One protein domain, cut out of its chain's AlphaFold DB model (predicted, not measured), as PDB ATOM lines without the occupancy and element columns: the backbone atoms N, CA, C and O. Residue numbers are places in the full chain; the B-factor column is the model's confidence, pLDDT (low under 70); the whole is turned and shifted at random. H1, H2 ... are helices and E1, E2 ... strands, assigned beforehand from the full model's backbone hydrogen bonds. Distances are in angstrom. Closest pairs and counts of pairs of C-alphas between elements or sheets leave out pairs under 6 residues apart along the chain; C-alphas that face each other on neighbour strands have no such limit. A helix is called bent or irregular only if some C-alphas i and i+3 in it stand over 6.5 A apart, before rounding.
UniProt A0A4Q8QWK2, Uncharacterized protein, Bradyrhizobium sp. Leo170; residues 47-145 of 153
ATOM      1  N   GLU A  47     159.142 145.889 222.011       81.12
ATOM      2  CA  GLU A  47     159.087 147.247 221.441       81.12
ATOM      3  C   GLU A  47     158.416 147.266 220.050       81.12
ATOM      4  O   GLU A  47     158.536 146.302 219.286       81.12
ATOM      5  N   PRO A  48     157.677 148.330 219.681       83.94
ATOM      6  CA  PRO A  48     156.895 148.369 218.445       83.94
ATOM      7  C   PRO A  48     157.747 148.473 217.173       83.94
ATOM      8  O   PRO A  48     157.278 148.055 216.116       83.94
ATOM      9  N   VAL A  49     158.975 148.996 217.257       83.56
ATOM     10  CA  VAL A  49     159.891 149.157 216.121       83.56
ATOM     11  C   VAL A  49     161.193 148.401 216.364       83.56
ATOM     12  O   VAL A  49     161.861 148.601 217.381       83.56
ATOM     13  N   ILE A  50     161.567 147.570 215.388       84.62
ATOM     14  CA  ILE A  50     162.827 146.824 215.337       84.62
ATOM     15  C   ILE A  50     163.329 146.837 213.891       84.62
ATOM     16  O   ILE A  50     162.600 146.444 212.977       84.62
ATOM     17  N   ALA A  51     164.573 147.259 213.674       85.44
ATOM     18  CA  ALA A  51     165.199 147.227 212.353       85.44
ATOM     19  C   ALA A  51     166.723 147.315 212.417       85.44
ATOM     20  O   ALA A  51     167.285 147.968 213.302       85.44
ATOM     21  N   ARG A  52     167.384 146.749 211.403       82.50
ATOM     22  CA  ARG A  52     168.762 147.111 211.065       82.50
ATOM     23  C   ARG A  52     168.717 148.372 210.213       82.50
ATOM     24  O   ARG A  52     167.915 148.479 209.279       82.50
ATOM     25  N   VAL A  53     169.584 149.327 210.517       80.69
ATOM     26  CA  VAL A  53     169.612 150.614 209.820       80.69
ATOM     27  C   VAL A  53     171.018 150.940 209.351       80.69
ATOM     28  O   VAL A  53     171.995 150.542 209.972       80.69
ATOM     29  N   GLU A  54     171.130 151.717 208.283       78.75
ATOM     30  CA  GLU A  54     172.357 152.430 207.957       78.75
ATOM     31  C   GLU A  54     172.199 153.914 208.309       78.75
ATOM     32  O   GLU A  54     171.245 154.557 207.859       78.75
ATOM     33  N   PRO A  55     173.098 154.501 209.110       77.38
ATOM     34  CA  PRO A  55     173.150 155.946 209.244       77.38
ATOM     35  C   PRO A  55     173.680 156.574 207.942       77.38
ATOM     36  O   PRO A  55     174.700 156.151 207.396       77.38
ATOM     37  N   ILE A  56     172.947 157.563 207.419       76.00
ATOM     38  CA  ILE A  56     173.209 158.192 206.110       76.00
ATOM     39  C   ILE A  56     173.600 159.669 206.204       76.00
ATOM     40  O   ILE A  56     174.194 160.180 205.262       76.00
ATOM     41  N   GLN A  57     173.280 160.356 207.305       74.94
ATOM     42  CA  GLN A  57     173.587 161.777 207.500       74.94
ATOM     43  C   GLN A  57     173.578 162.131 208.996       74.94
ATOM     44  O   GLN A  57     172.638 161.766 209.701       74.94
ATOM     45  N   LEU A  58     174.567 162.891 209.476       77.25
ATOM     46  CA  LEU A  58     174.474 163.588 210.765       77.25
ATOM     47  C   LEU A  58     173.692 164.896 210.580       77.25
ATOM     48  O   LEU A  58     173.939 165.634 209.627       77.25
ATOM     49  N   LEU A  59     172.748 165.191 211.473       76.50
ATOM     50  CA  LEU A  59     171.921 166.397 211.402       76.50
ATOM     51  C   LEU A  59     172.380 167.424 212.436       76.50
ATOM     52  O   LEU A  59     172.594 167.070 213.593       76.50
ATOM     53  N   ARG A  60     172.468 168.702 212.046       77.38
ATOM     54  CA  ARG A  60     172.791 169.797 212.973       77.38
ATOM     55  C   ARG A  60     171.835 169.784 214.181       77.38
ATOM     56  O   ARG A  60     170.624 169.665 213.973       77.38
ATOM     57  N   PRO A  61     172.325 169.940 215.426       78.25
ATOM     58  CA  PRO A  61     171.449 170.033 216.586       78.25
ATOM     59  C   PRO A  61     170.545 171.275 216.504       78.25
ATOM     60  O   PRO A  61     171.035 172.352 216.164       78.25
ATOM     61  N   PRO A  62     169.255 171.187 216.873       75.62
ATOM     62  CA  PRO A  62     168.316 172.305 216.743       75.62
ATOM     63  C   PRO A  62     168.608 173.487 217.686       75.62
ATOM     64  O   PRO A  62     168.006 174.544 217.530       75.62
ATOM     65  N   TRP A  63     169.521 173.328 218.651       76.62
ATOM     66  CA  TRP A  63     169.972 174.381 219.568       76.62
ATOM     67  C   TRP A  63     171.271 175.085 219.134       76.62
ATOM     68  O   TRP A  63     171.749 175.951 219.866       76.62
ATOM     69  N   VAL A  64     171.862 174.728 217.986       72.25
ATOM     70  CA  VAL A  64     173.079 175.378 217.468       72.25
ATOM     71  C   VAL A  64     172.766 176.184 216.209       72.25
ATOM     72  O   VAL A  64     172.155 175.684 215.264       72.25
ATOM     73  N   ASN A  65     173.234 177.433 216.197       73.81
ATOM     74  CA  ASN A  65     173.226 178.312 215.032       73.81
ATOM     75  C   ASN A  65     174.595 178.265 214.341       73.81
ATOM     76  O   ASN A  65     175.619 178.317 215.019       73.81
ATOM     77  N   GLY A  66     174.605 178.217 213.007       67.75
ATOM     78  CA  GLY A  66     175.830 178.047 212.219       67.75
ATOM     79  C   GLY A  66     176.308 176.595 212.153       67.75
ATOM     80  O   GLY A  66     175.674 175.687 212.694       67.75
ATOM     81  N   ASP A  67     177.421 176.379 211.454       67.44
ATOM     82  CA  ASP A  67     177.882 175.038 211.076       67.44
ATOM     83  C   ASP A  67     179.087 174.539 211.903       67.44
ATOM     84  O   ASP A  67     179.533 173.411 211.729       67.44
ATOM     85  N   ASP A  68     179.525 175.312 212.906       66.00
ATOM     86  CA  ASP A  68     180.627 174.996 213.838       66.00
ATOM     87  C   ASP A  68     180.288 173.918 214.904       66.00
ATOM     88  O   ASP A  68     180.925 173.824 215.961       66.00
ATOM     89  N   TRP A  69     179.263 173.093 214.674       72.69
ATOM     90  CA  TRP A  69     178.820 172.063 215.617       72.69
ATOM     91  C   TRP A  69     179.679 170.792 215.502       72.69
ATOM     92  O   TRP A  69     179.782 170.165 214.451       72.69
ATOM     93  N   ARG A  70     180.279 170.371 216.623       68.31
ATOM     94  CA  ARG A  70     181.191 169.204 216.683       68.31
ATOM     95  C   ARG A  70     180.529 167.898 217.122       68.31
ATOM     96  O   ARG A  70     181.156 166.834 217.098       68.31
ATOM     97  N   SER A  71     179.280 167.972 217.571       69.12
ATOM     98  CA  SER A  71     178.498 166.819 217.999       69.12
ATOM     99  C   SER A  71     177.006 167.030 217.775       69.12
ATOM    100  O   SER A  71     176.497 168.149 217.824       69.12
ATOM    101  N   THR A  72     176.302 165.927 217.543       71.19
ATOM    102  CA  THR A  72     174.843 165.872 217.466       71.19
ATOM    103  C   THR A  72     174.336 164.524 217.963       71.19
ATOM    104  O   THR A  72     174.971 163.505 217.689       71.19
ATOM    105  N   PRO A  73     173.204 164.451 218.679       74.31
ATOM    106  CA  PRO A  73     172.502 163.186 218.841       74.31
ATOM    107  C   PRO A  73     171.685 162.809 217.598       74.31
ATOM    108  O   PRO A  73     171.258 161.668 217.484       74.31
ATOM    109  N   LEU A  74     171.425 163.738 216.676       78.31
ATOM    110  CA  LEU A  74     170.478 163.512 215.588       78.31
ATOM    111  C   LEU A  74     171.164 162.896 214.371       78.31
ATOM    112  O   LEU A  74     172.003 163.522 213.721       78.31
ATOM    113  N   ILE A  75     170.754 161.678 214.025       79.50
ATOM    114  CA  ILE A  75     171.239 160.964 212.842       79.50
ATOM    115  C   ILE A  75     170.045 160.628 211.952       79.50
ATOM    116  O   ILE A  75     169.063 160.048 212.413       79.50
ATOM    117  N   ARG A  76     170.116 160.959 210.660       83.75
ATOM    118  CA  ARG A  76     169.194 160.405 209.666       83.75
ATOM    119  C   ARG A  76     169.677 159.018 209.275       83.75
ATOM    120  O   ARG A  76     170.840 158.838 208.905       83.75
ATOM    121  N   VAL A  77     168.766 158.057 209.309       83.69
ATOM    122  CA  VAL A  77     169.037 156.657 208.982       83.69
ATOM    123  C   VAL A  77     168.147 156.183 207.838       83.69
ATOM    124  O   VAL A  77     167.118 156.798 207.551       83.69
ATOM    125  N   ARG A  78     168.536 155.077 207.203       86.25
ATOM    126  CA  ARG A  78     167.714 154.292 206.279       86.25
ATOM    127  C   ARG A  78     167.599 152.862 206.798       86.25
ATOM    128  O   ARG A  78     168.599 152.291 207.222       86.25
ATOM    129  N   VAL A  79     166.407 152.277 206.763       86.31
ATOM    130  CA  VAL A  79     166.203 150.859 207.096       86.31
ATOM    131  C   VAL A  79     166.809 149.985 206.000       86.31
ATOM    132  O   VAL A  79     166.493 150.173 204.824       86.31
ATOM    133  N   ILE A  80     167.660 149.036 206.393       84.75
ATOM    134  CA  ILE A  80     168.289 148.050 205.495       84.75
ATOM    135  C   ILE A  80     167.818 146.612 205.753       84.75
ATOM    136  O   ILE A  80     168.064 145.747 204.926       84.75
ATOM    137  N   GLU A  81     167.152 146.369 206.885       85.38
ATOM    138  CA  GLU A  81     166.471 145.113 207.219       85.38
ATOM    139  C   GLU A  81     165.298 145.478 208.139       85.38
ATOM    140  O   GLU A  81     165.509 145.991 209.247       85.38
ATOM    141  N   ALA A  82     164.063 145.283 207.677       87.44
ATOM    142  CA  ALA A  82     162.869 145.600 208.458       87.44
ATOM    143  C   ALA A  82     162.398 144.369 209.246       87.44
ATOM    144  O   ALA A  82     162.059 143.350 208.652       87.44
ATOM    145  N   ILE A  83     162.342 144.467 210.581       84.31
ATOM    146  CA  ILE A  83     161.863 143.369 211.441       84.31
ATOM    147  C   ILE A  83     160.453 143.657 211.970       84.31
ATOM    148  O   ILE A  83     159.594 142.777 211.951       84.31
ATOM    149  N   LYS A  84     160.197 144.875 212.462       85.56
ATOM    150  CA  LYS A  84     158.913 145.257 213.075       85.56
ATOM    151  C   LYS A  84     158.694 146.768 212.974       85.56
ATOM    152  O   LYS A  84     159.625 147.535 213.198       85.56
ATOM    153  N   GLY A  85     157.469 147.194 212.664       86.75
ATOM    154  CA  GLY A  85     157.029 148.596 212.771       86.75
ATOM    155  C   GLY A  85     157.596 149.597 211.751       86.75
ATOM    156  O   GLY A  85     157.261 150.774 211.832       86.75
ATOM    157  N   VAL A  86     158.427 149.160 210.799       90.44
ATOM    158  CA  VAL A  86     159.015 149.987 209.727       90.44
ATOM    159  C   VAL A  86     159.100 149.204 208.414       90.44
ATOM    160  O   VAL A  86     158.895 147.992 208.398       90.44
ATOM    161  N   GLN A  87     159.407 149.893 207.314       91.19
ATOM    162  CA  GLN A  87     159.601 149.320 205.977       91.19
ATOM    163  C   GLN A  87     161.062 149.439 205.525       91.19
ATOM    164  O   GLN A  87     161.763 150.375 205.909       91.19
ATOM    165  N   GLU A  88     161.530 148.523 204.675       88.38
ATOM    166  CA  GLU A  88     162.859 148.635 204.059       88.38
ATOM    167  C   GLU A  88     162.962 149.888 203.182       88.38
ATOM    168  O   GLU A  88     162.001 150.308 202.538       88.38
ATOM    169  N   GLY A  89     164.125 150.540 203.195       85.81
ATOM    170  CA  GLY A  89     164.333 151.817 202.514       85.81
ATOM    171  C   GLY A  89     163.688 153.035 203.194       85.81
ATOM    172  O   GLY A  89     164.045 154.160 202.837       85.81
ATOM    173  N   GLN A  90     162.810 152.856 204.194       89.75
ATOM    174  CA  GLN A  90     162.244 153.957 204.981       89.75
ATOM    175  C   GLN A  90     163.365 154.768 205.645       89.75
ATOM    176  O   GLN A  90     164.351 154.205 206.126       89.75
ATOM    177  N   THR A  91     163.213 156.096 205.691       88.88
ATOM    178  CA  THR A  91     164.168 156.988 206.365       88.88
ATOM    179  C   THR A  91     163.488 157.813 207.447       88.88
ATOM    180  O   THR A  91     162.365 158.276 207.261       88.88
ATOM    181  N   PHE A  92     164.178 158.008 208.566       86.88
ATOM    182  CA  PHE A  92     163.730 158.821 209.700       86.88
ATOM    183  C   PHE A  92     164.944 159.306 210.501       86.88
ATOM    184  O   PHE A  92     166.093 158.987 210.176       86.88
ATOM    185  N   VAL A  93     164.689 160.124 211.522       84.69
ATOM    186  CA  VAL A  93     165.712 160.640 212.437       84.69
ATOM    187  C   VAL A  93     165.699 159.823 213.721       84.69
ATOM    188  O   VAL A  93     164.636 159.608 214.301       84.69
ATOM    189  N   VAL A  94     166.877 159.392 214.167       79.31
ATOM    190  CA  VAL A  94     167.092 158.755 215.473       79.31
ATOM    191  C   VAL A  94     167.820 159.717 216.410       79.31
ATOM    192  O   VAL A  94     168.681 160.485 215.972       79.31
ATOM    193  N   ASP A  95     167.505 159.633 217.700       79.06
ATOM    194  CA  ASP A  95     168.311 160.206 218.781       79.06
ATOM    195  C   ASP A  95     169.343 159.162 219.256       79.06
ATOM    196  O   ASP A  95     169.011 158.191 219.941       79.06
ATOM    197  N   SER A  96     170.606 159.343 218.862       69.25
ATOM    198  CA  SER A  96     171.739 158.476 219.210       69.25
ATOM    199  C   SER A  96     172.350 158.769 220.587       69.25
ATOM    200  O   SER A  96     173.348 158.142 220.952       69.25
ATOM    201  N   ARG A  97     171.794 159.726 221.348       66.62
ATOM    202  CA  ARG A  97     172.332 160.264 222.615       66.62
ATOM    203  C   ARG A  97     173.720 160.919 222.525       66.62
ATOM    204  O   ARG A  97     174.320 161.214 223.555       66.62
ATOM    205  N   GLY A  98     174.203 161.206 221.315       58.50
ATOM    206  CA  GLY A  98     175.403 162.007 221.069       58.50
ATOM    207  C   GLY A  98     176.437 161.285 220.207       58.50
ATOM    208  O   GLY A  98     176.961 160.232 220.557       58.50
ATOM    209  N   THR A  99     176.756 161.872 219.059       61.75
ATOM    210  CA  THR A  99     177.758 161.407 218.095       61.75
ATOM    211  C   THR A  99     178.600 162.602 217.655       61.75
ATOM    212  O   THR A  99     178.054 163.664 217.364       61.75
ATOM    213  N   SER A 100     179.927 162.461 217.640       56.78
ATOM    214  CA  SER A 100     180.830 163.514 217.161       56.78
ATOM    215  C   SER A 100     181.056 163.396 215.655       56.78
ATOM    216  O   SER A 100     181.223 162.287 215.142       56.78
ATOM    217  N   CYS A 101     181.085 164.536 214.962       52.09
ATOM    218  CA  CYS A 101     181.299 164.616 213.515       52.09
ATOM    219  C   CYS A 101     182.623 163.946 213.111       52.09
ATOM    220  O   CYS A 101     182.645 163.044 212.272       52.09
ATOM    221  N   ASP A 102     183.698 164.307 213.815       49.00
ATOM    222  CA  ASP A 102     185.088 163.943 213.500       49.00
ATOM    223  C   ASP A 102     185.445 162.482 213.827       49.00
ATOM    224  O   ASP A 102     186.517 161.992 213.462       49.00
ATOM    225  N   GLN A 103     184.569 161.776 214.550       50.22
ATOM    226  CA  GLN A 103     184.782 160.384 214.961       50.22
ATOM    227  C   GLN A 103     183.965 159.376 214.149       50.22
ATOM    228  O   GLN A 103     184.254 158.182 214.226       50.22
ATOM    229  N   ALA A 104     182.943 159.825 213.410       50.34
ATOM    230  CA  ALA A 104     181.918 158.923 212.892       50.34
ATOM    231  C   ALA A 104     181.484 159.139 211.435       50.34
ATOM    232  O   ALA A 104     180.878 158.215 210.913       50.34
ATOM    233  N   PHE A 105     181.724 160.283 210.772       57.47
ATOM    234  CA  PHE A 105     181.147 160.530 209.432       57.47
ATOM    235  C   PHE A 105     181.975 161.479 208.541       57.47
ATOM    236  O   PHE A 105     181.711 162.679 208.481       57.47
ATOM    237  N   PRO A 106     182.935 160.939 207.771       50.59
ATOM    238  CA  PRO A 106     182.887 161.142 206.309       50.59
ATOM    239  C   PRO A 106     182.933 159.828 205.512       50.59
ATOM    240  O   PRO A 106     183.728 158.941 205.798       50.59
ATOM    241  N   ARG A 107     182.155 159.715 204.426       43.47
ATOM    242  CA  ARG A 107     182.030 158.467 203.633       43.47
ATOM    243  C   ARG A 107     183.305 157.947 202.964       43.47
ATOM    244  O   ARG A 107     183.384 156.752 202.684       43.47
ATOM    245  N   ASN A 108     184.272 158.834 202.752       47.78
ATOM    246  CA  ASN A 108     185.580 158.532 202.173       47.78
ATOM    247  C   ASN A 108     186.694 158.459 203.235       47.78
ATOM    248  O   ASN A 108     187.856 158.283 202.877       47.78
ATOM    249  N   ASP A 109     186.366 158.594 204.524       55.41
ATOM    250  CA  ASP A 109     187.319 158.345 205.603       55.41
ATOM    251  C   ASP A 109     187.404 156.826 205.863       55.41
ATOM    252  O   ASP A 109     186.370 156.186 206.108       55.41
ATOM    253  N   PRO A 110     188.607 156.221 205.852       57.50
ATOM    254  CA  PRO A 110     188.800 154.824 206.238       57.50
ATOM    255  C   PRO A 110     188.205 154.475 207.611       57.50
ATOM    256  O   PRO A 110     187.759 153.346 207.809       57.50
ATOM    257  N   ARG A 111     188.134 155.435 208.545       54.38
ATOM    258  CA  ARG A 111     187.495 155.282 209.861       54.38
ATOM    259  C   ARG A 111     185.995 155.061 209.747       54.38
ATOM    260  O   ARG A 111     185.468 154.251 210.499       54.38
ATOM    261  N   PHE A 112     185.312 155.719 208.808       56.25
ATOM    262  CA  PHE A 112     183.885 155.489 208.593       56.25
ATOM    263  C   PHE A 112     183.624 154.118 207.980       56.25
ATOM    264  O   PHE A 112     182.754 153.398 208.455       56.25
ATOM    265  N   GLN A 113     184.394 153.719 206.966       55.75
ATOM    266  CA  GLN A 113     184.242 152.382 206.386       55.75
ATOM    267  C   GLN A 113     184.554 151.298 207.430       55.75
ATOM    268  O   GLN A 113     183.770 150.369 207.593       55.75
ATOM    269  N   ALA A 114     185.607 151.469 208.238       58.69
ATOM    270  CA  ALA A 114     185.873 150.602 209.385       58.69
ATOM    271  C   ALA A 114     184.735 150.625 210.424       58.69
ATOM    272  O   ALA A 114     184.397 149.585 210.982       58.69
ATOM    273  N   TYR A 115     184.098 151.774 210.669       57.69
ATOM    274  CA  TYR A 115     182.931 151.878 211.547       57.69
ATOM    275  C   TYR A 115     181.702 151.143 210.973       57.69
ATOM    276  O   TYR A 115     180.988 150.461 211.696       57.69
ATOM    277  N   MET A 116     181.471 151.191 209.664       58.44
ATOM    278  CA  MET A 116     180.330 150.512 209.035       58.44
ATOM    279  C   MET A 116     180.564 149.007 208.824       58.44
ATOM    280  O   MET A 116     179.606 148.239 208.773       58.44
ATOM    281  N   ILE A 117     181.827 148.577 208.735       58.34
ATOM    282  CA  ILE A 117     182.224 147.161 208.680       58.34
ATOM    283  C   ILE A 117     182.181 146.523 210.075       58.34
ATOM    284  O   ILE A 117     181.667 145.418 210.223       58.34
ATOM    285  N   ASN A 118     182.705 147.203 211.102       55.38
ATOM    286  CA  ASN A 118     182.839 146.625 212.443       55.38
ATOM    287  C   ASN A 118     181.553 146.692 213.276       55.38
ATOM    288  O   ASN A 118     181.378 145.866 214.170       55.38
ATOM    289  N   TRP A 119     180.664 147.651 213.011       59.03
ATOM    290  CA  TRP A 119     179.456 147.873 213.805       59.03
ATOM    291  C   TRP A 119     178.214 147.569 212.958       59.03
ATOM    292  O   TRP A 119     178.084 148.056 211.836       59.03
ATOM    293  N   ARG A 120     177.265 146.796 213.502       65.75
ATOM    294  CA  ARG A 120     175.954 146.537 212.877       65.75
ATOM    295  C   ARG A 120     174.877 147.365 213.595       65.75
ATOM    296  O   ARG A 120     174.223 146.837 214.491       65.75
ATOM    297  N   PRO A 121     174.702 148.663 213.268       70.81
ATOM    298  CA  PRO A 121     173.722 149.499 213.947       70.81
ATOM    299  C   PRO A 121     172.298 148.979 213.738       70.81
ATOM    300  O   PRO A 121     171.834 148.754 212.615       70.81
ATOM    301  N   TYR A 122     171.595 148.825 214.852       75.62
ATOM    302  CA  TYR A 122     170.180 148.501 214.876       75.62
ATOM    303  C   TYR A 122     169.438 149.370 215.879       75.62
ATOM    304  O   TYR A 122     170.020 149.972 216.788       75.62
ATOM    305  N   ILE A 123     168.129 149.424 215.673       77.75
ATOM    306  CA  ILE A 123     167.200 150.176 216.497       77.75
ATOM    307  C   ILE A 123     166.163 149.239 217.108       77.75
ATOM    308  O   ILE A 123     165.671 148.319 216.454       77.75
ATOM    309  N   VAL A 124     165.839 149.507 218.369       81.19
ATOM    310  CA  VAL A 124     164.789 148.858 219.160       81.19
ATOM    311  C   VAL A 124     164.132 149.955 219.989       81.19
ATOM    312  O   VAL A 124     164.829 150.635 220.749       81.19
ATOM    313  N   GLY A 125     162.833 150.189 219.809       81.81
ATOM    314  CA  GLY A 125     162.133 151.288 220.480       81.81
ATOM    315  C   GLY A 125     160.845 151.712 219.779       81.81
ATOM    316  O   GLY A 125     160.126 150.885 219.218       81.81
ATOM    317  N   ARG A 126     160.562 153.017 219.803       83.81
ATOM    318  CA  ARG A 126     159.302 153.613 219.343       83.81
ATOM    319  C   ARG A 126     159.510 154.980 218.691       83.81
ATOM    320  O   ARG A 126     160.511 155.656 218.923       83.81
ATOM    321  N   PHE A 127     158.536 155.402 217.898       83.62
ATOM    322  CA  PHE A 127     158.446 156.786 217.444       83.62
ATOM    323  C   PHE A 127     157.800 157.660 218.524       83.62
ATOM    324  O   PHE A 127     156.855 157.239 219.192       83.62
ATOM    325  N   GLU A 128     158.319 158.873 218.697       81.69
ATOM    326  CA  GLU A 128     157.763 159.904 219.570       81.69
ATOM    327  C   GLU A 128     157.585 161.213 218.793       81.69
ATOM    328  O   GLU A 128     158.453 161.629 218.019       81.69
ATOM    329  N   SER A 129     156.474 161.905 219.040       74.12
ATOM    330  CA  SER A 129     156.254 163.253 218.520       74.12
ATOM    331  C   SER A 129     157.169 164.256 219.226       74.12
ATOM    332  O   SER A 129     157.148 164.373 220.450       74.12
ATOM    333  N   SER A 130     157.936 165.026 218.455       66.94
ATOM    334  CA  SER A 130     158.737 166.154 218.942       66.94
ATOM    335  C   SER A 130     158.301 167.464 218.281       66.94
ATOM    336  O   SER A 130     157.637 167.460 217.243       66.94
ATOM    337  N   ASN A 131     158.748 168.598 218.824       55.97
ATOM    338  CA  ASN A 131     158.500 169.926 218.241       55.97
ATOM    339  C   ASN A 131     159.059 170.083 216.808       55.97
ATOM    340  O   ASN A 131     158.648 170.987 216.088       55.97
ATOM    341  N   SER A 132     159.988 169.214 216.396       60.25
ATOM    342  CA  SER A 132     160.579 169.156 215.052       60.25
ATOM    343  C   SER A 132     160.000 168.043 214.159       60.25
ATOM    344  O   SER A 132     160.550 167.771 213.094       60.25
ATOM    345  N   GLY A 133     158.908 167.392 214.579       65.75
ATOM    346  CA  GLY A 133     158.297 166.246 213.897       65.75
ATOM    347  C   GLY A 133     158.521 164.920 214.628       65.75
ATOM    348  O   GLY A 133     158.970 164.891 215.774       65.75
ATOM    349  N   GLU A 134     158.188 163.810 213.978       77.31
ATOM    350  CA  GLU A 134     158.369 162.469 214.538       77.31
ATOM    351  C   GLU A 134     159.861 162.093 214.612       77.31
ATOM    352  O   GLU A 134     160.601 162.212 213.631       77.31
ATOM    353  N   VAL A 135     160.311 161.653 215.789       73.38
ATOM    354  CA  VAL A 135     161.691 161.230 216.054       73.38
ATOM    355  C   VAL A 135     161.665 159.836 216.663       73.38
ATOM    356  O   VAL A 135     160.888 159.550 217.573       73.38
ATOM    357  N   PHE A 136     162.532 158.952 216.179       74.94
ATOM    358  CA  PHE A 136     162.702 157.642 216.784       74.94
ATOM    359  C   PHE A 136     163.480 157.757 218.103       74.94
ATOM    360  O   PHE A 136     164.620 158.238 218.124       74.94
ATOM    361  N   ARG A 137     162.889 157.246 219.189       65.50
ATOM    362  CA  ARG A 137     163.559 157.029 220.473       65.50
ATOM    363  C   ARG A 137     163.654 155.545 220.782       65.50
ATOM    364  O   ARG A 137     162.675 154.802 220.758       65.50
ATOM    365  N   GLY A 138     164.852 155.116 221.146       58.31
ATOM    366  CA  GLY A 138     165.104 153.727 221.475       58.31
ATOM    367  C   GLY A 138     166.558 153.477 221.822       58.31
ATOM    368  O   GLY A 138     167.354 154.404 221.998       58.31
ATOM    369  N   ALA A 139     166.910 152.204 221.908       58.12
ATOM    370  CA  ALA A 139     168.289 151.796 222.061       58.12
ATOM    371  C   ALA A 139     168.984 151.842 220.688       58.12
ATOM    372  O   ALA A 139     168.740 150.989 219.837       58.12
ATOM    373  N   TRP A 140     169.866 152.827 220.489       59.69
ATOM    374  CA  TRP A 140     170.887 152.772 219.439       59.69
ATOM    375  C   TRP A 140     171.962 151.780 219.884       59.69
ATOM    376  O   TRP A 140     172.867 152.123 220.654       59.69
ATOM    377  N   ARG A 141     171.809 150.519 219.479       62.59
ATOM    378  CA  ARG A 141     172.714 149.443 219.881       62.59
ATOM    379  C   ARG A 141     173.762 149.180 218.810       62.59
ATOM    380  O   ARG A 141     173.648 149.565 217.647       62.59
ATOM    381  N   ARG A 142     174.857 148.620 219.302       51.19
ATOM    382  CA  ARG A 142     176.182 148.648 218.706       51.19
ATOM    383  C   ARG A 142     176.799 147.263 218.866       51.19
ATOM    384  O   ARG A 142     177.795 147.105 219.566       51.19
ATOM    385  N   ASP A 143     176.167 146.266 218.263       47.34
ATOM    386  CA  ASP A 143     176.741 144.924 218.243       47.34
ATOM    387  C   ASP A 143     177.916 144.923 217.262       47.34
ATOM    388  O   ASP A 143     177.848 145.516 216.172       47.34
ATOM    389  N   LEU A 144     179.003 144.267 217.665       39.97
ATOM    390  CA  LEU A 144     180.116 144.004 216.765       39.97
ATOM    391  C   LEU A 144     179.639 143.068 215.652       39.97
ATOM    392  O   LEU A 144     178.820 142.172 215.869       39.97
ATOM    393  N   ALA A 145     180.180 143.236 214.447       38.72
ATOM    394  CA  ALA A 145     179.834 142.384 213.309       38.72
ATOM    395  C   ALA A 145     180.152 140.887 213.530       38.72
ATOM    396  O   ALA A 145     179.633 140.047 212.798       38.72
TER     397      ALA A 145
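AT A GLANCE: This is residues 47 to 145 of the 153 residues of an uncharacterized protein of Bradyrhizobium sp. Leo170 (UniProt A0A4Q8QWK2). Five strongly bent strands make one sheet that folds back on itself as a small, nearly closed barrel, with E3 and E2 facing E4 and E5 and E1 as the hinge. The short helices H1 and H2 lie beside the strands at one side, and the long loop of residues 59 to 70 joins E1 to E2. The printed part has 99 residues with two named helices and five named strands, in the order E1 E2 E3 H1 H2 E4 E5, and is mostly strand. The sheet runs E3 E2 E1 E4 E5, all antiparallel. The whole is compact, with a radius of gyration of the C-alphas of 13.4 A and spans of 36 by 35 by 20 A.

IN THESE COORDINATES: E1, residues 49 to 58, begins at C-alpha 49 (159.891, 149.157, 216.121), is 21.2 A long and bends by 80 degrees at residue 52. E2, residues 71 to 84, is 29.5 A long and bends by 91 degrees at residue 81. E3, residues 91 to 100, is 20.9 A long and bends by 93 degrees at residue 97. H1 is residues 101 to 104, and H2, residues 110 to 118, begins at C-alpha 110 (188.800, 154.824, 206.238). E4, residues 119 to 130, is 28.1 A long and bends by 70 degrees at residue 126. E5, residues 133 to 144, is 31.3 A long, bends by 51 degrees at residue 138 and ends at C-alpha 144 (180.116, 144.004, 216.765).

HOW THE PARTS SIT: The sheet is strongly twisted and curled like part of a barrel, a folded sheet of two leaves that face each other. E1, E2 and E3 form a meander, each strand the antiparallel neighbour of the one before. Within hydrogen-bond range are N 54 and O 78 of E1 and E2, 2.8 A, and N 96 and O 73 of E3 and E2, 2.8 A. E1 is also the antiparallel neighbour of E4, with N 123 and O 51 at 2.9 A. The hairpin E4 and E5 has N 128 and O 135 at 2.9 A. The closest C-alphas of the edge strands E3 and E5, Val 94 and Phe 136, are 4.7 A apart, while E2 and E5 are apart. H1 only grazes the sheet. H2 is on the sheet at a height of 5.4 A, over none of its strands. H1 and H2 touch, closest at the C-alphas of Ala 104 and Phe 112, 5.8 A. In H2 every O i to N i+4 pair is within hydrogen-bond range; H1 is too short for such a pair.

THE WHOLE: The C-alphas farthest apart, Gly 66 and Ile 83, are 37.4 A apart. The printed part has no cut. The link E1 to E2 is long. The mean pLDDT of the printed part is 70.7, and 43 residues are under 70, among them residues 96 to 120 and 137 to 145.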